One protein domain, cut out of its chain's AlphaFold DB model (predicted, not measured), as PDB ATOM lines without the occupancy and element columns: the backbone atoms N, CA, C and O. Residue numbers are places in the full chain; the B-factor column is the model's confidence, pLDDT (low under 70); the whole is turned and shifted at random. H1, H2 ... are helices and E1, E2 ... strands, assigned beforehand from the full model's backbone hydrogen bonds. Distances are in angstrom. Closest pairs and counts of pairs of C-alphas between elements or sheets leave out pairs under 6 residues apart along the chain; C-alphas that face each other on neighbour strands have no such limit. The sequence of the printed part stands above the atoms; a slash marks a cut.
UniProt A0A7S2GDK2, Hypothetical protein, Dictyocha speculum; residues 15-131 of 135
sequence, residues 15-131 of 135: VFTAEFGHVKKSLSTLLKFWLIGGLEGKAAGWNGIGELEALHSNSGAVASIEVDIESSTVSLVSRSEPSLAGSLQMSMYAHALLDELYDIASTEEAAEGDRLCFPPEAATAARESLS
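Overview. This is residues 15 to 131 of the 135 residues of the protein "Hypothetical protein" of Dictyocha speculum (UniProt A0A7S2GDK2). A strongly twisted sheet of five strands has helices over one face and its other face bare: long H3 runs over the sheet, H1 covers E4 and E3, and H4 folds back along H3 beside the edge strand E1. Between H3 and H4 the chain makes a loop whose residues 108 to 113 stick out at one end. The printed part has 117 residues, with four named helices and five named strands in the order E1, H1, H2, E2, E3, E4, E5, H3, H4. The sheet's order is E1, E5, E4, E3, E2, antiparallel throughout; the class is mixed, helices and strands, in two layers, H1, H3 and H4 being on one face of the sheet. The whole is compact, with a radius of gyration of the C-alphas of 13.7 A and spans of 41 by 27 by 26 A.

Arrangement. E1, residues 15 to 19, is an edge strand, antiparallel to E5, residues 73 to 78, with N 16 and O 76 2.9 A apart. H1, residues 25 to 37, is on the sheet at a height of 8.7 A, along E4, residues 62 to 68, at 4 degrees on the local plane; the closest C-alphas, of Ser 28 and Val 67, are 5.8 A apart. H2, residues 39 to 42, only grazes the sheet. E2, residues 46 to 49, E3, residues 53 to 56, E4 and E5 form a meander, each strand the antiparallel neighbour of the one before. N 49 and O 53 are 2.7 A apart, N 54 and O 63 2.8 A, and N 66 and O 75 2.8 A, within hydrogen-bond range. H3, residues 84 to 106, is on the same face as H1; its closest C-alpha to E5 is Ala 94, 6.9 A from Leu 76. H4, residues 120 to 129, touches H3 at a shallow tilt of 16 degrees, opposite ways, a helical hairpin; the C-alphas of Tyr 102 and Pro 120 are closest, 5.4 A. Every O i to N i+4 pair is within hydrogen-bond range in H3 and H4, and 8 of 9 in H1; H2 is too short for one.

Along the chain. E1 begins at C-alpha 15 (75.769, 97.040, 130.293). H1 is 19.6 A long, E4 19.7 A, E5 16.0 A and H4 14.9 A. H3, 33.1 A, begins at C-alpha 84 (75.619, 89.865, 117.085). H4 ends at C-alpha 129 (71.800, 85.935, 135.225).

Size, cuts and confidence. The C-alphas farthest apart, of Ser 83 and Ala 111, are 43.4 A apart. The printed part has no cut. The link from H3 to H4, 13 residues, is long; the others are tight. Mean pLDDT of the printed part is 73.3, and among the residues under 70 are 37 to 44 and 106 to 127.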
ATOM      1  N   VAL A  15      75.186  97.077 128.950       75.75
ATOM      2  CA  VAL A  15      75.769  97.040 130.293       75.75
ATOM      3  C   VAL A  15      75.457  95.690 130.919       75.75
ATOM      4  O   VAL A  15      74.297  95.287 130.996       75.75
ATOM      5  N   PHE A  16      76.498  94.989 131.350       75.12
ATOM      6  CA  PHE A  16      76.388  93.877 132.281       75.12
ATOM      7  C   PHE A  16      76.783  94.382 133.664       75.12
ATOM      8  O   PHE A  16      77.821  95.021 133.791       75.12
ATOM      9  N   THR A  17      75.995  94.077 134.689       78.19
ATOM     10  CA  THR A  17      76.271  94.503 136.063       78.19
ATOM     11  C   THR A  17      76.160  93.309 136.995       78.19
ATOM     12  O   THR A  17      75.176  92.571 136.958       78.19
ATOM     13  N   ALA A  18      77.174  93.138 137.833       73.38
ATOM     14  CA  ALA A  18      77.167  92.222 138.958       73.38
ATOM     15  C   ALA A  18      77.080  93.034 140.257       73.38
ATOM     16  O   ALA A  18      77.886  93.942 140.488       73.38
ATOM     17  N   GLU A  19      76.088  92.710 141.083       74.69
ATOM     18  CA  GLU A  19      75.875  93.321 142.396       74.69
ATOM     19  C   GLU A  19      76.514  92.460 143.488       74.69
ATOM     20  O   GLU A  19      76.403  91.231 143.481       74.69
ATOM     21  N   PHE A  20      77.168  93.111 144.447       68.38
ATOM     22  CA  PHE A  20      77.867  92.454 145.545       68.38
ATOM     23  C   PHE A  20      77.447  93.048 146.888       68.38
ATOM     24  O   PHE A  20      77.037  94.200 146.981       68.38
ATOM     25  N   GLY A  21      77.593  92.271 147.965       64.19
ATOM     26  CA  GLY A  21      77.279  92.754 149.316       64.19
ATOM     27  C   GLY A  21      78.204  93.880 149.804       64.19
ATOM     28  O   GLY A  21      77.829  94.645 150.688       64.19
ATOM     29  N   HIS A  22      79.413  93.974 149.249       66.19
ATOM     30  CA  HIS A  22      80.367  95.055 149.481       66.19
ATOM     31  C   HIS A  22      81.405  95.049 148.357       66.19
ATOM     32  O   HIS A  22      81.771  93.973 147.900       66.19
ATOM     33  N   VAL A  23      81.928  96.211 147.959       70.44
ATOM     34  CA  VAL A  23      83.021  96.327 146.980       70.44
ATOM     35  C   VAL A  23      84.135  97.201 147.547       70.44
ATOM     36  O   VAL A  23      83.904  98.335 147.964       70.44
ATOM     37  N   LYS A  24      85.377  96.703 147.543       73.75
ATOM     38  CA  LYS A  24      86.541  97.474 148.009       73.75
ATOM     39  C   LYS A  24      87.117  98.364 146.915       73.75
ATOM     40  O   LYS A  24      87.254  97.965 145.762       73.75
ATOM     41  N   LYS A  25      87.626  99.535 147.312       74.69
ATOM     42  CA  LYS A  25      88.321 100.474 146.411       74.69
ATOM     43  C   LYS A  25      89.517  99.856 145.676       74.69
ATOM     44  O   LYS A  25      89.792 100.217 144.534       74.69
ATOM     45  N   SER A  26      90.230  98.932 146.318       79.25
ATOM     46  CA  SER A  26      91.379  98.234 145.731       79.25
ATOM     47  C   SER A  26      91.002  97.288 144.586       79.25
ATOM     48  O   SER A  26      91.866  96.991 143.763       79.25
ATOM     49  N   LEU A  27      89.735  96.859 144.490       80.38
ATOM     50  CA  LEU A  27      89.264  95.981 143.418       80.38
ATOM     51  C   LEU A  27      89.411  96.642 142.048       80.38
ATOM     52  O   LEU A  27      89.861  95.990 141.111       80.38
ATOM     53  N   SER A  28      89.123  97.948 141.949       81.12
ATOM     54  CA  SER A  28      89.324  98.701 140.707       81.12
ATOM     55  C   SER A  28      90.752  98.523 140.205       81.12
ATOM     56  O   SER A  28      90.935  98.065 139.085       81.12
ATOM     57  N   THR A  29      91.748  98.790 141.059       81.56
ATOM     58  CA  THR A  29      93.179  98.653 140.750       81.56
ATOM     59  C   THR A  29      93.555  97.246 140.286       81.56
ATOM     60  O   THR A  29      94.301  97.111 139.321       81.56
ATOM     61  N   LEU A  30      93.036  96.202 140.932       82.31
ATOM     62  CA  LEU A  30      93.326  94.819 140.543       82.31
ATOM     63  C   LEU A  30      92.732  94.460 139.191       82.31
ATOM     64  O   LEU A  30      93.440  93.909 138.356       82.31
ATOM     65  N   LEU A  31      91.482  94.849 138.937       82.44
ATOM     66  CA  LEU A  31      90.858  94.650 137.634       82.44
ATOM     67  C   LEU A  31      91.590  95.442 136.537       82.44
ATOM     68  O   LEU A  31      91.669  94.961 135.411       82.44
ATOM     69  N   LYS A  32      92.221  96.588 136.863       79.38
ATOM     70  CA  LYS A  32      93.143  97.282 135.936       79.38
ATOM     71  C   LYS A  32      94.356  96.423 135.597       79.38
ATOM     72  O   LYS A  32      94.713  96.304 134.431       79.38
ATOM     73  N   PHE A  33      95.010  95.844 136.602       78.88
ATOM     74  CA  PHE A  33      96.176  94.991 136.373       78.88
ATOM     75  C   PHE A  33      95.812  93.713 135.626       78.88
ATOM     76  O   PHE A  33      96.547  93.314 134.727       78.88
ATOM     77  N   TRP A  34      94.662  93.119 135.932       80.38
ATOM     78  CA  TRP A  34      94.122  91.988 135.191       80.38
ATOM     79  C   TRP A  34      93.860  92.338 133.719       80.38
ATOM     80  O   TRP A  34      94.287  91.611 132.829       80.38
ATOM     81  N   LEU A  35      93.272  93.507 133.447       77.38
ATOM     82  CA  LEU A  35      93.096  94.038 132.092       77.38
ATOM     83  C   LEU A  35      94.423  94.252 131.342       77.38
ATOM     84  O   LEU A  35      94.479  94.073 130.130       77.38
ATOM     85  N   ILE A  36      95.485  94.665 132.038       73.88
ATOM     86  CA  ILE A  36      96.781  94.991 131.420       73.88
ATOM     87  C   ILE A  36      97.659  93.745 131.229       73.88
ATOM     88  O   ILE A  36      98.345  93.641 130.216       73.88
ATOM     89  N   GLY A  37      97.673  92.820 132.191       64.00
ATOM     90  CA  GLY A  37      98.610  91.688 132.231       64.00
ATOM     91  C   GLY A  37      97.976  90.299 132.328       64.00
ATOM     92  O   GLY A  37      98.674  89.313 132.131       64.00
ATOM     93  N   GLY A  38      96.677  90.196 132.621       54.66
ATOM     94  CA  GLY A  38      95.965  88.932 132.872       54.66
ATOM     95  C   GLY A  38      95.208  88.356 131.671       54.66
ATOM     96  O   GLY A  38      94.575  87.308 131.788       54.66
ATOM     97  N   LEU A  39      95.257  89.009 130.507       56.28
ATOM     98  CA  LEU A  39      94.523  88.550 129.320       56.28
ATOM     99  C   LEU A  39      95.185  87.342 128.627       56.28
ATOM    100  O   LEU A  39      94.539  86.682 127.806       56.28
ATOM    101  N   GLU A  40      96.427  86.992 128.987       52.56
ATOM    102  CA  GLU A  40      97.094  85.768 128.527       52.56
ATOM    103  C   GLU A  40      96.471  84.523 129.187       52.56
ATOM    104  O   GLU A  40      96.971  83.978 130.164       52.56
ATOM    105  N   GLY A  41      95.335  84.067 128.652       51.38
ATOM    106  CA  GLY A  41      94.770  82.748 128.955       51.38
ATOM    107  C   GLY A  41      93.253  82.709 129.123       51.38
ATOM    108  O   GLY A  41      92.625  81.796 128.597       51.38
ATOM    109  N   LYS A  42      92.638  83.697 129.792       58.66
ATOM    110  CA  LYS A  42      91.176  83.714 130.044       58.66
ATOM    111  C   LYS A  42      90.369  84.525 129.024       58.66
ATOM    112  O   LYS A  42      89.189  84.260 128.821       58.66
ATOM    113  N   ALA A  43      90.998  85.488 128.353       64.50
ATOM    114  CA  ALA A  43      90.343  86.402 127.416       64.50
ATOM    115  C   ALA A  43      91.162  86.574 126.125       64.50
ATOM    116  O   ALA A  43      91.275  87.678 125.596       64.50
ATOM    117  N   ALA A  44      91.739  85.475 125.622       62.78
ATOM    118  CA  ALA A  44      92.557  85.453 124.411       62.78
ATOM    119  C   ALA A  44      91.845  86.176 123.250       62.78
ATOM    120  O   ALA A  44      90.825  85.711 122.744       62.78
ATOM    121  N   GLY A  45      92.372  87.340 122.864       70.00
ATOM    122  CA  GLY A  45      91.807  88.207 121.825       70.00
ATOM    123  C   GLY A  45      91.414  89.598 122.319       70.00
ATOM    124  O   GLY A  45      91.317  90.511 121.501       70.00
ATOM    125  N   TRP A  46      91.223  89.793 123.623       78.94
ATOM    126  CA  TRP A  46      91.082  91.122 124.212       78.94
ATOM    127  C   TRP A  46      92.461  91.696 124.536       78.94
ATOM    128  O   TRP A  46      93.327  90.985 125.039       78.94
ATOM    129  N   ASN A  47      92.664  92.981 124.250       74.25
ATOM    130  CA  ASN A  47      93.863  93.723 124.634       74.25
ATOM    131  C   ASN A  47      93.450  95.003 125.362       74.25
ATOM    132  O   ASN A  47      92.568  95.717 124.878       74.25
ATOM    133  N   GLY A  48      94.093  95.299 126.494       73.38
ATOM    134  CA  GLY A  48      93.911  96.566 127.198       73.38
ATOM    135  C   GLY A  48      94.411  97.749 126.358       73.38
ATOM    136  O   GLY A  48      95.557  97.758 125.914       73.38
ATOM    137  N   ILE A  49      93.559  98.750 126.144       71.50
ATOM    138  CA  ILE A  49      93.849 100.009 125.457       71.50
ATOM    139  C   ILE A  49      93.460 101.206 126.339       71.50
ATOM    140  O   ILE A  49      92.454 101.197 127.051       71.50
ATOM    141  N   GLY A  50      94.269 102.265 126.271       65.75
ATOM    142  CA  GLY A  50      93.975 103.539 126.926       65.75
ATOM    143  C   GLY A  50      93.844 103.455 128.450       65.75
ATOM    144  O   GLY A  50      94.598 102.753 129.121       65.75
ATOM    145  N   GLU A  51      92.902 104.233 128.991       64.31
ATOM    146  CA  GLU A  51      92.744 104.453 130.430       64.31
ATOM    147  C   GLU A  51      91.934 103.386 131.171       64.31
ATOM    148  O   GLU A  51      91.843 103.579 132.377       64.31
ATOM    149  N   LEU A  52      91.389 102.338 130.504       72.69
ATOM    150  CA  LEU A  52      90.804 101.072 131.046       72.69
ATOM    151  C   LEU A  52      89.787 100.398 130.096       72.69
ATOM    152  O   LEU A  52      88.731  99.919 130.519       72.69
ATOM    153  N   GLU A  53      90.070 100.356 128.801       82.88
ATOM    154  CA  GLU A  53      89.203  99.680 127.836       82.88
ATOM    155  C   GLU A  53      89.874  98.396 127.356       82.88
ATOM    156  O   GLU A  53      91.086  98.333 127.209       82.88
ATOM    157  N   ALA A  54      89.098  97.351 127.117       83.94
ATOM    158  CA  ALA A  54      89.536  96.171 126.398       83.94
ATOM    159  C   ALA A  54      89.003  96.273 124.968       83.94
ATOM    160  O   ALA A  54      87.846  96.641 124.772       83.94
ATOM    161  N   LEU A  55      89.819  95.922 123.975       84.81
ATOM    162  CA  LEU A  55      89.414  95.781 122.575       84.81
ATOM    163  C   LEU A  55      89.591  94.333 122.124       84.81
ATOM    164  O   LEU A  55      90.690  93.786 122.227       84.81
ATOM    165  N   HIS A  56      88.539  93.736 121.567       84.00
ATOM    166  CA  HIS A  56      88.620  92.423 120.948       84.00
ATOM    167  C   HIS A  56      89.140  92.519 119.511       84.00
ATOM    168  O   HIS A  56      88.516  93.146 118.651       84.00
ATOM    169  N   SER A  57      90.251  91.836 119.233       83.44
ATOM    170  CA  SER A  57      91.007  91.942 117.981       83.44
ATOM    171  C   SER A  57      90.195  91.611 116.730       83.44
ATOM    172  O   SER A  57      90.418  92.208 115.682       83.44
ATOM    173  N   ASN A  58      89.255  90.665 116.827       81.75
ATOM    174  CA  ASN A  58      88.552  90.139 115.655       81.75
ATOM    175  C   ASN A  58      87.186  90.794 115.433       81.75
ATOM    176  O   ASN A  58      86.796  91.026 114.293       81.75
ATOM    177  N   SER A  59      86.437  91.055 116.509       79.12
ATOM    178  CA  SER A  59      85.070  91.592 116.406       79.12
ATOM    179  C   SER A  59      85.005  93.115 116.508       79.12
ATOM    180  O   SER A  59      83.952  93.679 116.230       79.12
ATOM    181  N   GLY A  60      86.082  93.781 116.939       79.38
ATOM    182  CA  GLY A  60      86.067  95.219 117.223       79.38
ATOM    183  C   GLY A  60      85.214  95.597 118.441       79.38
ATOM    184  O   GLY A  60      84.896  96.772 118.627       79.38
ATOM    185  N   ALA A  61      84.809  94.617 119.257       82.75
ATOM    186  CA  ALA A  61      84.088  94.872 120.497       82.75
ATOM    187  C   ALA A  61      84.995  95.615 121.485       82.75
ATOM    188  O   ALA A  61      86.145  95.222 121.674       82.75
ATOM    189  N   VAL A  62      84.474  96.666 122.110       85.12
ATOM    190  CA  VAL A  62      85.155  97.500 123.099       85.12
ATOM    191  C   VAL A  62      84.368  97.440 124.395       85.12
ATOM    192  O   VAL A  62      83.160  97.691 124.394       85.12
ATOM    193  N   ALA A  63      85.055  97.135 125.490       85.44
ATOM    194  CA  ALA A  63      84.455  97.003 126.805       85.44
ATOM    195  C   ALA A  63      85.253  97.766 127.865       85.44
ATOM    196  O   ALA A  63      86.475  97.683 127.882       85.44
ATOM    197  N   SER A  64      84.582  98.448 128.788       87.12
ATOM    198  CA  SER A  64      85.206  99.031 129.982       87.12
ATOM    199  C   SER A  64      84.675  98.367 131.245       87.12
ATOM    200  O   SER A  64      83.501  98.004 131.307       87.12
ATOM    201  N   ILE A  65      85.535  98.219 132.253       87.12
ATOM    202  CA  ILE A  65      85.132  97.747 133.581       87.12
ATOM    203  C   ILE A  65      84.961  98.955 134.493       87.12
ATOM    204  O   ILE A  65      85.890  99.739 134.686       87.12
ATOM    205  N   GLU A  66      83.781  99.079 135.080       87.38
ATOM    206  CA  GLU A  66      83.430 100.124 136.031       87.38
ATOM    207  C   GLU A  66      83.184  99.483 137.396       87.38
ATOM    208  O   GLU A  66      82.503  98.468 137.506       87.38
ATOM    209  N   VAL A  67      83.785 100.049 138.440       86.25
ATOM    210  CA  VAL A  67      83.649  99.562 139.815       86.25
ATOM    211  C   VAL A  67      83.065 100.694 140.638       86.25
ATOM    212  O   VAL A  67      83.742 101.701 140.859       86.25
ATOM    213  N   ASP A  68      81.828 100.525 141.084       86.31
ATOM    214  CA  ASP A  68      81.128 101.488 141.922       86.31
ATOM    215  C   ASP A  68      81.045 100.955 143.356       86.31
ATOM    216  O   ASP A  68      80.440  99.925 143.652       86.31
ATOM    217  N   ILE A  69      81.704 101.679 144.254       81.25
ATOM    218  CA  ILE A  69      81.802 101.342 145.674       81.25
ATOM    219  C   ILE A  69      80.503 101.702 146.401       81.25
ATOM    220  O   ILE A  69      80.114 101.001 147.334       81.25
ATOM    221  N   GLU A  70      79.835 102.783 145.993       83.81
ATOM    222  CA  GLU A  70      78.622 103.276 146.649       83.81
ATOM    223  C   GLU A  70      77.448 102.343 146.368       83.81
ATOM    224  O   GLU A  70      76.735 101.958 147.294       83.81
ATOM    225  N   SER A  71      77.296 101.919 145.112       80.25
ATOM    226  CA  SER A  71      76.292 100.920 144.731       80.25
ATOM    227  C   SER A  71      76.754  99.474 144.943       80.25
ATOM    228  O   SER A  71      75.953  98.557 144.800       80.25
ATOM    229  N   SER A  72      78.019  99.256 145.321       78.06
ATOM    230  CA  SER A  72      78.628  97.923 145.451       78.06
ATOM    231  C   SER A  72      78.462  97.067 144.188       78.06
ATOM    232  O   SER A  72      78.114  95.887 144.250       78.06
ATOM    233  N   THR A  73      78.743  97.663 143.027       81.50
ATOM    234  CA  THR A  73      78.606  97.006 141.725       81.50
ATOM    235  C   THR A  73      79.915  96.955 140.944       81.50
ATOM    236  O   THR A  73      80.775  97.835 141.038       81.50
ATOM    237  N   VAL A  74      80.057  95.903 140.138       84.31
ATOM    238  CA  VAL A  74      81.049  95.826 139.062       84.31
ATOM    239  C   VAL A  74      80.292  95.698 137.752       84.31
ATOM    240  O   VAL A  74      79.507  94.767 137.572       84.31
ATOM    241  N   SER A  75      80.529  96.630 136.840       84.56
ATOM    242  CA  SER A  75      79.867  96.683 135.545       84.56
ATOM    243  C   SER A  75      80.858  96.499 134.406       84.56
ATOM    244  O   SER A  75      81.961  97.036 134.420       84.56
ATOM    245  N   LEU A  76      80.439  95.749 133.395       85.31
ATOM    246  CA  LEU A  76      81.092  95.639 132.107       85.31
ATOM    247  C   LEU A  76      80.252  96.395 131.076       85.31
ATOM    248  O   LEU A  76      79.111  96.028 130.793       85.31
ATOM    249  N   VAL A  77      80.824  97.449 130.506       86.31
ATOM    250  CA  VAL A  77      80.123  98.396 129.636       86.31
ATOM    251  C   VAL A  77      80.649  98.268 128.210       86.31
ATOM    252  O   VAL A  77      81.821  98.534 127.958       86.31
ATOM    253  N   SER A  78      79.790  97.878 127.268       85.00
ATOM    254  CA  SER A  78      80.091  97.869 125.832       85.00
ATOM    255  C   SER A  78      80.001  99.277 125.261       85.00
ATOM    256  O   SER A  78      78.946  99.905 125.344       85.00
ATOM    257  N   ARG A  79      81.067  99.731 124.599       81.44
ATOM    258  CA  ARG A  79      81.119 101.032 123.904       81.44
ATOM    259  C   ARG A  79      81.025 100.912 122.378       81.44
ATOM    260  O   ARG A  79      80.971 101.927 121.690       81.44
ATOM    261  N   SER A  80      80.986  99.691 121.848       73.88
ATOM    262  CA  SER A  80      80.823  99.424 120.412       73.88
ATOM    263  C   SER A  80      79.368  99.501 119.953       73.88
ATOM    264  O   SER A  80      78.447  99.277 120.740       73.88
ATOM    265  N   GLU A  81      79.168  99.731 118.651       73.56
ATOM    266  CA  GLU A  81      77.856  99.572 118.021       73.56
ATOM    267  C   GLU A  81      77.317  98.139 118.210       73.56
ATOM    268  O   GLU A  81      78.084  97.169 118.125       73.56
ATOM    269  N   PRO A  82      76.001  97.968 118.438       70.12
ATOM    270  CA  PRO A  82      75.409  96.650 118.621       70.12
ATOM    271  C   PRO A  82      75.585  95.778 117.381       70.12
ATOM    272  O   PRO A  82      75.094  96.085 116.297       70.12
ATOM    273  N   SER A  83      76.240  94.637 117.559       79.88
ATOM    274  CA  SER A  83      76.325  93.587 116.550       79.88
ATOM    275  C   SER A  83      76.243  92.229 117.230       79.88
ATOM    276  O   SER A  83      76.693  92.074 118.362       79.88
ATOM    277  N   LEU A  84      75.713  91.220 116.534       78.38
ATOM    278  CA  LEU A  84      75.619  89.865 117.085       78.38
ATOM    279  C   LEU A  84      76.997  89.327 117.517       78.38
ATOM    280  O   LEU A  84      77.127  88.737 118.586       78.38
ATOM    281  N   ALA A  85      78.028  89.572 116.703       79.06
ATOM    282  CA  ALA A  85      79.403  89.184 117.011       79.06
ATOM    283  C   ALA A  85      79.963  89.951 118.222       79.06
ATOM    284  O   ALA A  85      80.641  89.359 119.060       79.06
ATOM    285  N   GLY A  86      79.654  91.246 118.343       77.69
ATOM    286  CA  GLY A  86      80.021  92.059 119.499       77.69
ATOM    287  C   GLY A  86      79.343  91.578 120.781       77.69
ATOM    288  O   GLY A  86      80.023  91.344 121.773       77.69
ATOM    289  N   SER A  87      78.032  91.339 120.748       78.69
ATOM    290  CA  SER A  87      77.258  90.858 121.898       78.69
ATOM    291  C   SER A  87      77.712  89.478 122.380       78.69
ATOM    292  O   SER A  87      77.859  89.277 123.585       78.69
ATOM    293  N   LEU A  88      77.988  88.543 121.464       81.88
ATOM    294  CA  LEU A  88      78.538  87.232 121.823       81.88
ATOM    295  C   LEU A  88      79.891  87.383 122.529       81.88
ATOM    296  O   LEU A  88      80.121  86.773 123.572       81.88
ATOM    297  N   GLN A  89      80.760  88.242 121.998       82.50
ATOM    298  CA  GLN A  89      82.077  88.457 122.581       82.50
ATOM    299  C   GLN A  89      82.011  89.166 123.941       82.50
ATOM    300  O   GLN A  89      82.772  88.824 124.845       82.50
ATOM    301  N   MET A  90      81.084  90.113 124.114       82.00
ATOM    302  CA  MET A  90      80.809  90.751 125.404       82.00
ATOM    303  C   MET A  90      80.351  89.734 126.450       82.00
ATOM    304  O   MET A  90      80.805  89.790 127.588       82.00
ATOM    305  N   SER A  91      79.504  88.772 126.068       81.00
ATOM    306  CA  SER A  91      79.076  87.689 126.962       81.00
ATOM    307  C   SER A  91      80.251  86.799 127.376       81.00
ATOM    308  O   SER A  91      80.434  86.547 128.565       81.00
ATOM    309  N   MET A  92      81.110  86.397 126.431       81.75
ATOM    310  CA  MET A  92      82.328  85.638 126.748       81.75
ATOM    311  C   MET A  92      83.246  86.407 127.704       81.75
ATOM    312  O   MET A  92      83.781  85.832 128.651       81.75
ATOM    313  N   TYR A  93      83.395  87.715 127.489       82.56
ATOM    314  CA  TYR A  93      84.215  88.557 128.349       82.56
ATOM    315  C   TYR A  93      83.611  88.742 129.747       82.56
ATOM    316  O   TYR A  93      84.338  88.697 130.736       82.56
ATOM    317  N   ALA A  94      82.283  88.848 129.855       82.19
ATOM    318  CA  ALA A  94      81.582  88.865 131.136       82.19
ATOM    319  C   ALA A  94      81.795  87.563 131.924       82.19
ATOM    320  O   ALA A  94      82.045  87.608 133.128       82.19
ATOM    321  N   HIS A  95      81.776  86.402 131.259       82.88
ATOM    322  CA  HIS A  95      82.101  85.130 131.909       82.88
ATOM    323  C   HIS A  95      83.542  85.095 132.429       82.88
ATOM    324  O   HIS A  95      83.736  84.726 133.586       82.88
ATOM    325  N   ALA A  96      84.517  85.539 131.626       84.31
ATOM    326  CA  ALA A  96      85.922  85.602 132.036       84.31
ATOM    327  C   ALA A  96      86.144  86.563 133.218       84.31
ATOM    328  O   ALA A  96      86.878  86.234 134.147       84.31
ATOM    329  N   LEU A  97      85.471  87.719 133.215       83.44
ATOM    330  CA  LEU A  97      85.478  88.653 134.340       83.44
ATOM    331  C   LEU A  97      84.899  88.005 135.604       83.44
ATOM    332  O   LEU A  97      85.461  88.161 136.679       83.44
ATOM    333  N   LEU A  98      83.807  87.245 135.492       81.06
ATOM    334  CA  LEU A  98      83.244  86.530 136.638       81.06
ATOM    335  C   LEU A  98      84.157  85.416 137.165       81.06
ATOM    336  O   LEU A  98      84.186  85.223 138.376       81.06
ATOM    337  N   ASP A  99      84.893  84.704 136.301       82.12
ATOM    338  CA  ASP A  99      85.910  83.736 136.748       82.12
ATOM    339  C   ASP A  99      87.023  84.443 137.521       82.12
ATOM    340  O   ASP A  99      87.444  83.979 138.574       82.12
ATOM    341  N   GLU A 100      87.491  85.588 137.021       82.94
ATOM    342  CA  GLU A 100      88.519  86.364 137.709       82.94
ATOM    343  C   GLU A 100      88.038  86.889 139.056       82.94
ATOM    344  O   GLU A 100      88.750  86.798 140.052       82.94
ATOM    345  N   LEU A 101      86.813  87.414 139.098       80.00
ATOM    346  CA  LEU A 101      86.203  87.819 140.348       80.00
ATOM    347  C   LEU A 101      86.172  86.607 141.285       80.00
ATOM    348  O   LEU A 101      86.759  86.666 142.359       80.00
ATOM    349  N   TYR A 102      85.596  85.478 140.876       77.56
ATOM    350  CA  TYR A 102      85.555  84.269 141.700       77.56
ATOM    351  C   TYR A 102      86.932  83.870 142.273       77.56
ATOM    352  O   TYR A 102      87.040  83.599 143.471       77.56
ATOM    353  N   ASP A 103      87.994  83.903 141.469       78.62
ATOM    354  CA  ASP A 103      89.364  83.625 141.922       78.62
ATOM    355  C   ASP A 103      89.838  84.642 142.978       78.62
ATOM    356  O   ASP A 103      90.354  84.272 144.036       78.62
ATOM    357  N   ILE A 104      89.579  85.932 142.752       76.06
ATOM    358  CA  ILE A 104      89.866  87.006 143.711       76.06
ATOM    359  C   ILE A 104      89.098  86.816 145.033       76.06
ATOM    360  O   ILE A 104      89.636  87.117 146.098       76.06
ATOM    361  N   ALA A 105      87.862  86.313 145.006       70.19
ATOM    362  CA  ALA A 105      87.099  86.026 146.227       70.19
ATOM    363  C   ALA A 105      87.518  84.747 146.949       70.19
ATOM    364  O   ALA A 105      87.379  84.665 148.170       70.19
ATOM    365  N   SER A 106      87.971  83.745 146.199       68.06
ATOM    366  CA  SER A 106      88.287  82.412 146.717       68.06
ATOM    367  C   SER A 106      89.719  82.273 147.235       68.06
ATOM    368  O   SER A 106      90.042  81.254 147.840       68.06
ATOM    369  N   THR A 107      90.572  83.290 147.067       66.38
ATOM    370  CA  THR A 107      91.929  83.289 147.632       66.38
ATOM    371  C   THR A 107      91.890  83.248 149.167       66.38
ATOM    372  O   THR A 107      91.550  84.214 149.851       66.38
ATOM    373  N   GLU A 108      92.250  82.087 149.725       55.41
ATOM    374  CA  GLU A 108      92.220  81.777 151.164       55.41
ATOM    375  C   GLU A 108      93.232  82.583 152.006       55.41
ATOM    376  O   GLU A 108      93.171  82.557 153.232       55.41
ATOM    377  N   GLU A 109      94.153  83.315 151.370       49.19
ATOM    378  CA  GLU A 109      95.322  83.935 152.014       49.19
ATOM    379  C   GLU A 109      95.027  85.233 152.790       49.19
ATOM    380  O   GLU A 109      95.874  85.701 153.552       49.19
ATOM    381  N   ALA A 110      93.829  85.807 152.655       49.41
ATOM    382  CA  ALA A 110      93.413  86.991 153.404       49.41
ATOM    383  C   ALA A 110      92.395  86.629 154.498       49.41
ATOM    384  O   ALA A 110      91.474  85.837 154.268       49.41
ATOM    385  N   ALA A 111      92.514  87.255 155.679       50.38
ATOM    386  CA  ALA A 111      91.468  87.203 156.700       50.38
ATOM    387  C   ALA A 111      90.116  87.589 156.072       50.38
ATOM    388  O   ALA A 111      90.071  88.363 155.120       50.38
ATOM    389  N   GLU A 112      89.001  87.068 156.582       52.97
ATOM    390  CA  GLU A 112      87.678  87.238 155.956       52.97
ATOM    391  C   GLU A 112      87.316  88.719 155.693       52.97
ATOM    392  O   GLU A 112      86.716  89.042 154.670       52.97
ATOM    393  N   GLY A 113      87.784  89.634 156.555       52.31
ATOM    394  CA  GLY A 113      87.664  91.089 156.387       52.31
ATOM    395  C   GLY A 113      88.685  91.745 155.441       52.31
ATOM    396  O   GLY A 113      88.466  92.878 155.013       52.31
ATOM    397  N   ASP A 114      89.764  91.054 155.072       46.69
ATOM    398  CA  ASP A 114      90.845  91.500 154.180       46.69
ATOM    399  C   ASP A 114      90.701  90.986 152.742       46.69
ATOM    400  O   ASP A 114      91.251  91.605 151.828       46.69
ATOM    401  N   ARG A 115      89.875  89.955 152.510       57.59
ATOM    402  CA  ARG A 115      89.455  89.529 151.162       57.59
ATOM    403  C   ARG A 115      88.950  90.731 150.376       57.59
ATOM    404  O   ARG A 115      88.324  91.624 150.945       57.59
ATOM    405  N   LEU A 116      89.188  90.773 149.068       54.75
ATOM    406  CA  LEU A 116      88.849  91.918 148.200       54.75
ATOM    407  C   LEU A 116      87.332  92.160 148.010       54.75
ATOM    408  O   LEU A 116      86.936  93.047 147.257       54.75
ATOM    409  N   CYS A 117      86.536  91.470 148.833       55.47
ATOM    410  CA  CYS A 117      85.120  91.610 149.127       55.47
ATOM    411  C   CYS A 117      84.189  91.180 148.016       55.47
ATOM    412  O   CYS A 117      83.669  92.025 147.314       55.47
ATOM    413  N   PHE A 118      83.901  89.882 147.967       59.34
ATOM    414  CA  PHE A 118      82.592  89.324 147.633       59.34
ATOM    415  C   PHE A 118      82.596  87.819 147.993       59.34
ATOM    416  O   PHE A 118      83.651  87.192 147.928       59.34
ATOM    417  N   PRO A 119      81.476  87.226 148.448       60.97
ATOM    418  CA  PRO A 119      81.373  85.776 148.614       60.97
ATOM    419  C   PRO A 119      81.367  85.104 147.219       60.97
ATOM    420  O   PRO A 119      80.726  85.646 146.310       60.97
ATOM    421  N   PRO A 120      82.066  83.972 146.993       64.94
ATOM    422  CA  PRO A 120      82.102  83.284 145.690       64.94
ATOM    423  C   PRO A 120      80.708  82.973 145.100       64.94
ATOM    424  O   PRO A 120      80.506  82.918 143.883       64.94
ATOM    425  N   GLU A 121      79.709  82.841 145.968       67.75
ATOM    426  CA  GLU A 121      78.297  82.662 145.644       67.75
ATOM    427  C   GLU A 121      77.706  83.857 144.871       67.75
ATOM    428  O   GLU A 121      76.851  83.661 144.010       67.75
ATOM    429  N   ALA A 122      78.182  85.087 145.103       62.91
ATOM    430  CA  ALA A 122      77.717  86.276 144.381       62.91
ATOM    431  C   ALA A 122      78.155  86.261 142.907       62.91
ATOM    432  O   ALA A 122      77.360  86.566 142.016       62.91
ATOM    433  N   ALA A 123      79.390  85.827 142.628       64.69
ATOM    434  CA  ALA A 123      79.866  85.631 141.257       64.69
ATOM    435  C   ALA A 123      79.082  84.513 140.543       64.69
ATOM    436  O   ALA A 123      78.781  84.618 139.352       64.69
ATOM    437  N   THR A 124      78.688  83.474 141.284       68.19
ATOM    438  CA  THR A 124      77.841  82.386 140.774       68.19
ATOM    439  C   THR A 124      76.438  82.887 140.415       68.19
ATOM    440  O   THR A 124      75.972  82.643 139.304       68.19
ATOM    441  N   ALA A 125      75.793  83.666 141.287       66.06
ATOM    442  CA  ALA A 125      74.476  84.248 141.016       66.06
ATOM    443  C   ALA A 125      74.492  85.205 139.805       66.06
ATOM    444  O   ALA A 125      73.598  85.164 138.957       66.06
ATOM    445  N   ALA A 126      75.542  86.024 139.667       61.41
ATOM    446  CA  ALA A 126      75.735  86.884 138.497       61.41
ATOM    447  C   ALA A 126      75.996  86.082 137.205       61.41
ATOM    448  O   ALA A 126      75.641  86.513 136.110       61.41
ATOM    449  N   ARG A 127      76.590  84.888 137.305       69.81
ATOM    450  CA  ARG A 127      76.767  83.981 136.163       69.81
ATOM    451  C   ARG A 127      75.449  83.370 135.706       69.81
ATOM    452  O   ARG A 127      75.236  83.224 134.506       69.81
ATOM    453  N   GLU A 128      74.560  83.035 136.633       70.00
ATOM    454  CA  GLU A 128      73.231  82.516 136.302       70.00
ATOM    455  C   GLU A 128      72.377  83.559 135.571       70.00
ATOM    456  O   GLU A 128      71.647  83.202 134.642       70.00
ATOM    457  N   SER A 129      72.515  84.847 135.907       61.59
ATOM    458  CA  SER A 129      71.800  85.935 135.225       61.59
ATOM    459  C   SER A 129      72.330  86.245 133.818       61.59
ATOM    460  O   SER A 129      71.573  86.758 132.993       61.59
ATOM    461  N   LEU A 130      73.584  85.881 133.511       57.94
ATOM    462  CA  LEU A 130      74.172  85.960 132.164       57.94
ATOM    463  C   LEU A 130      73.636  84.907 131.192       57.94
ATOM    464  O   LEU A 130      73.793  85.067 129.979       57.94
ATOM    465  N   SER A 131      73.030  83.829 131.699       49.22
ATOM    466  CA  SER A 131      72.395  82.812 130.861       49.22
ATOM    467  C   SER A 131      71.345  83.503 130.003       49.22
ATOM    468  O   SER A 131      70.335  83.965 130.530       49.22
TER     469      SER A 131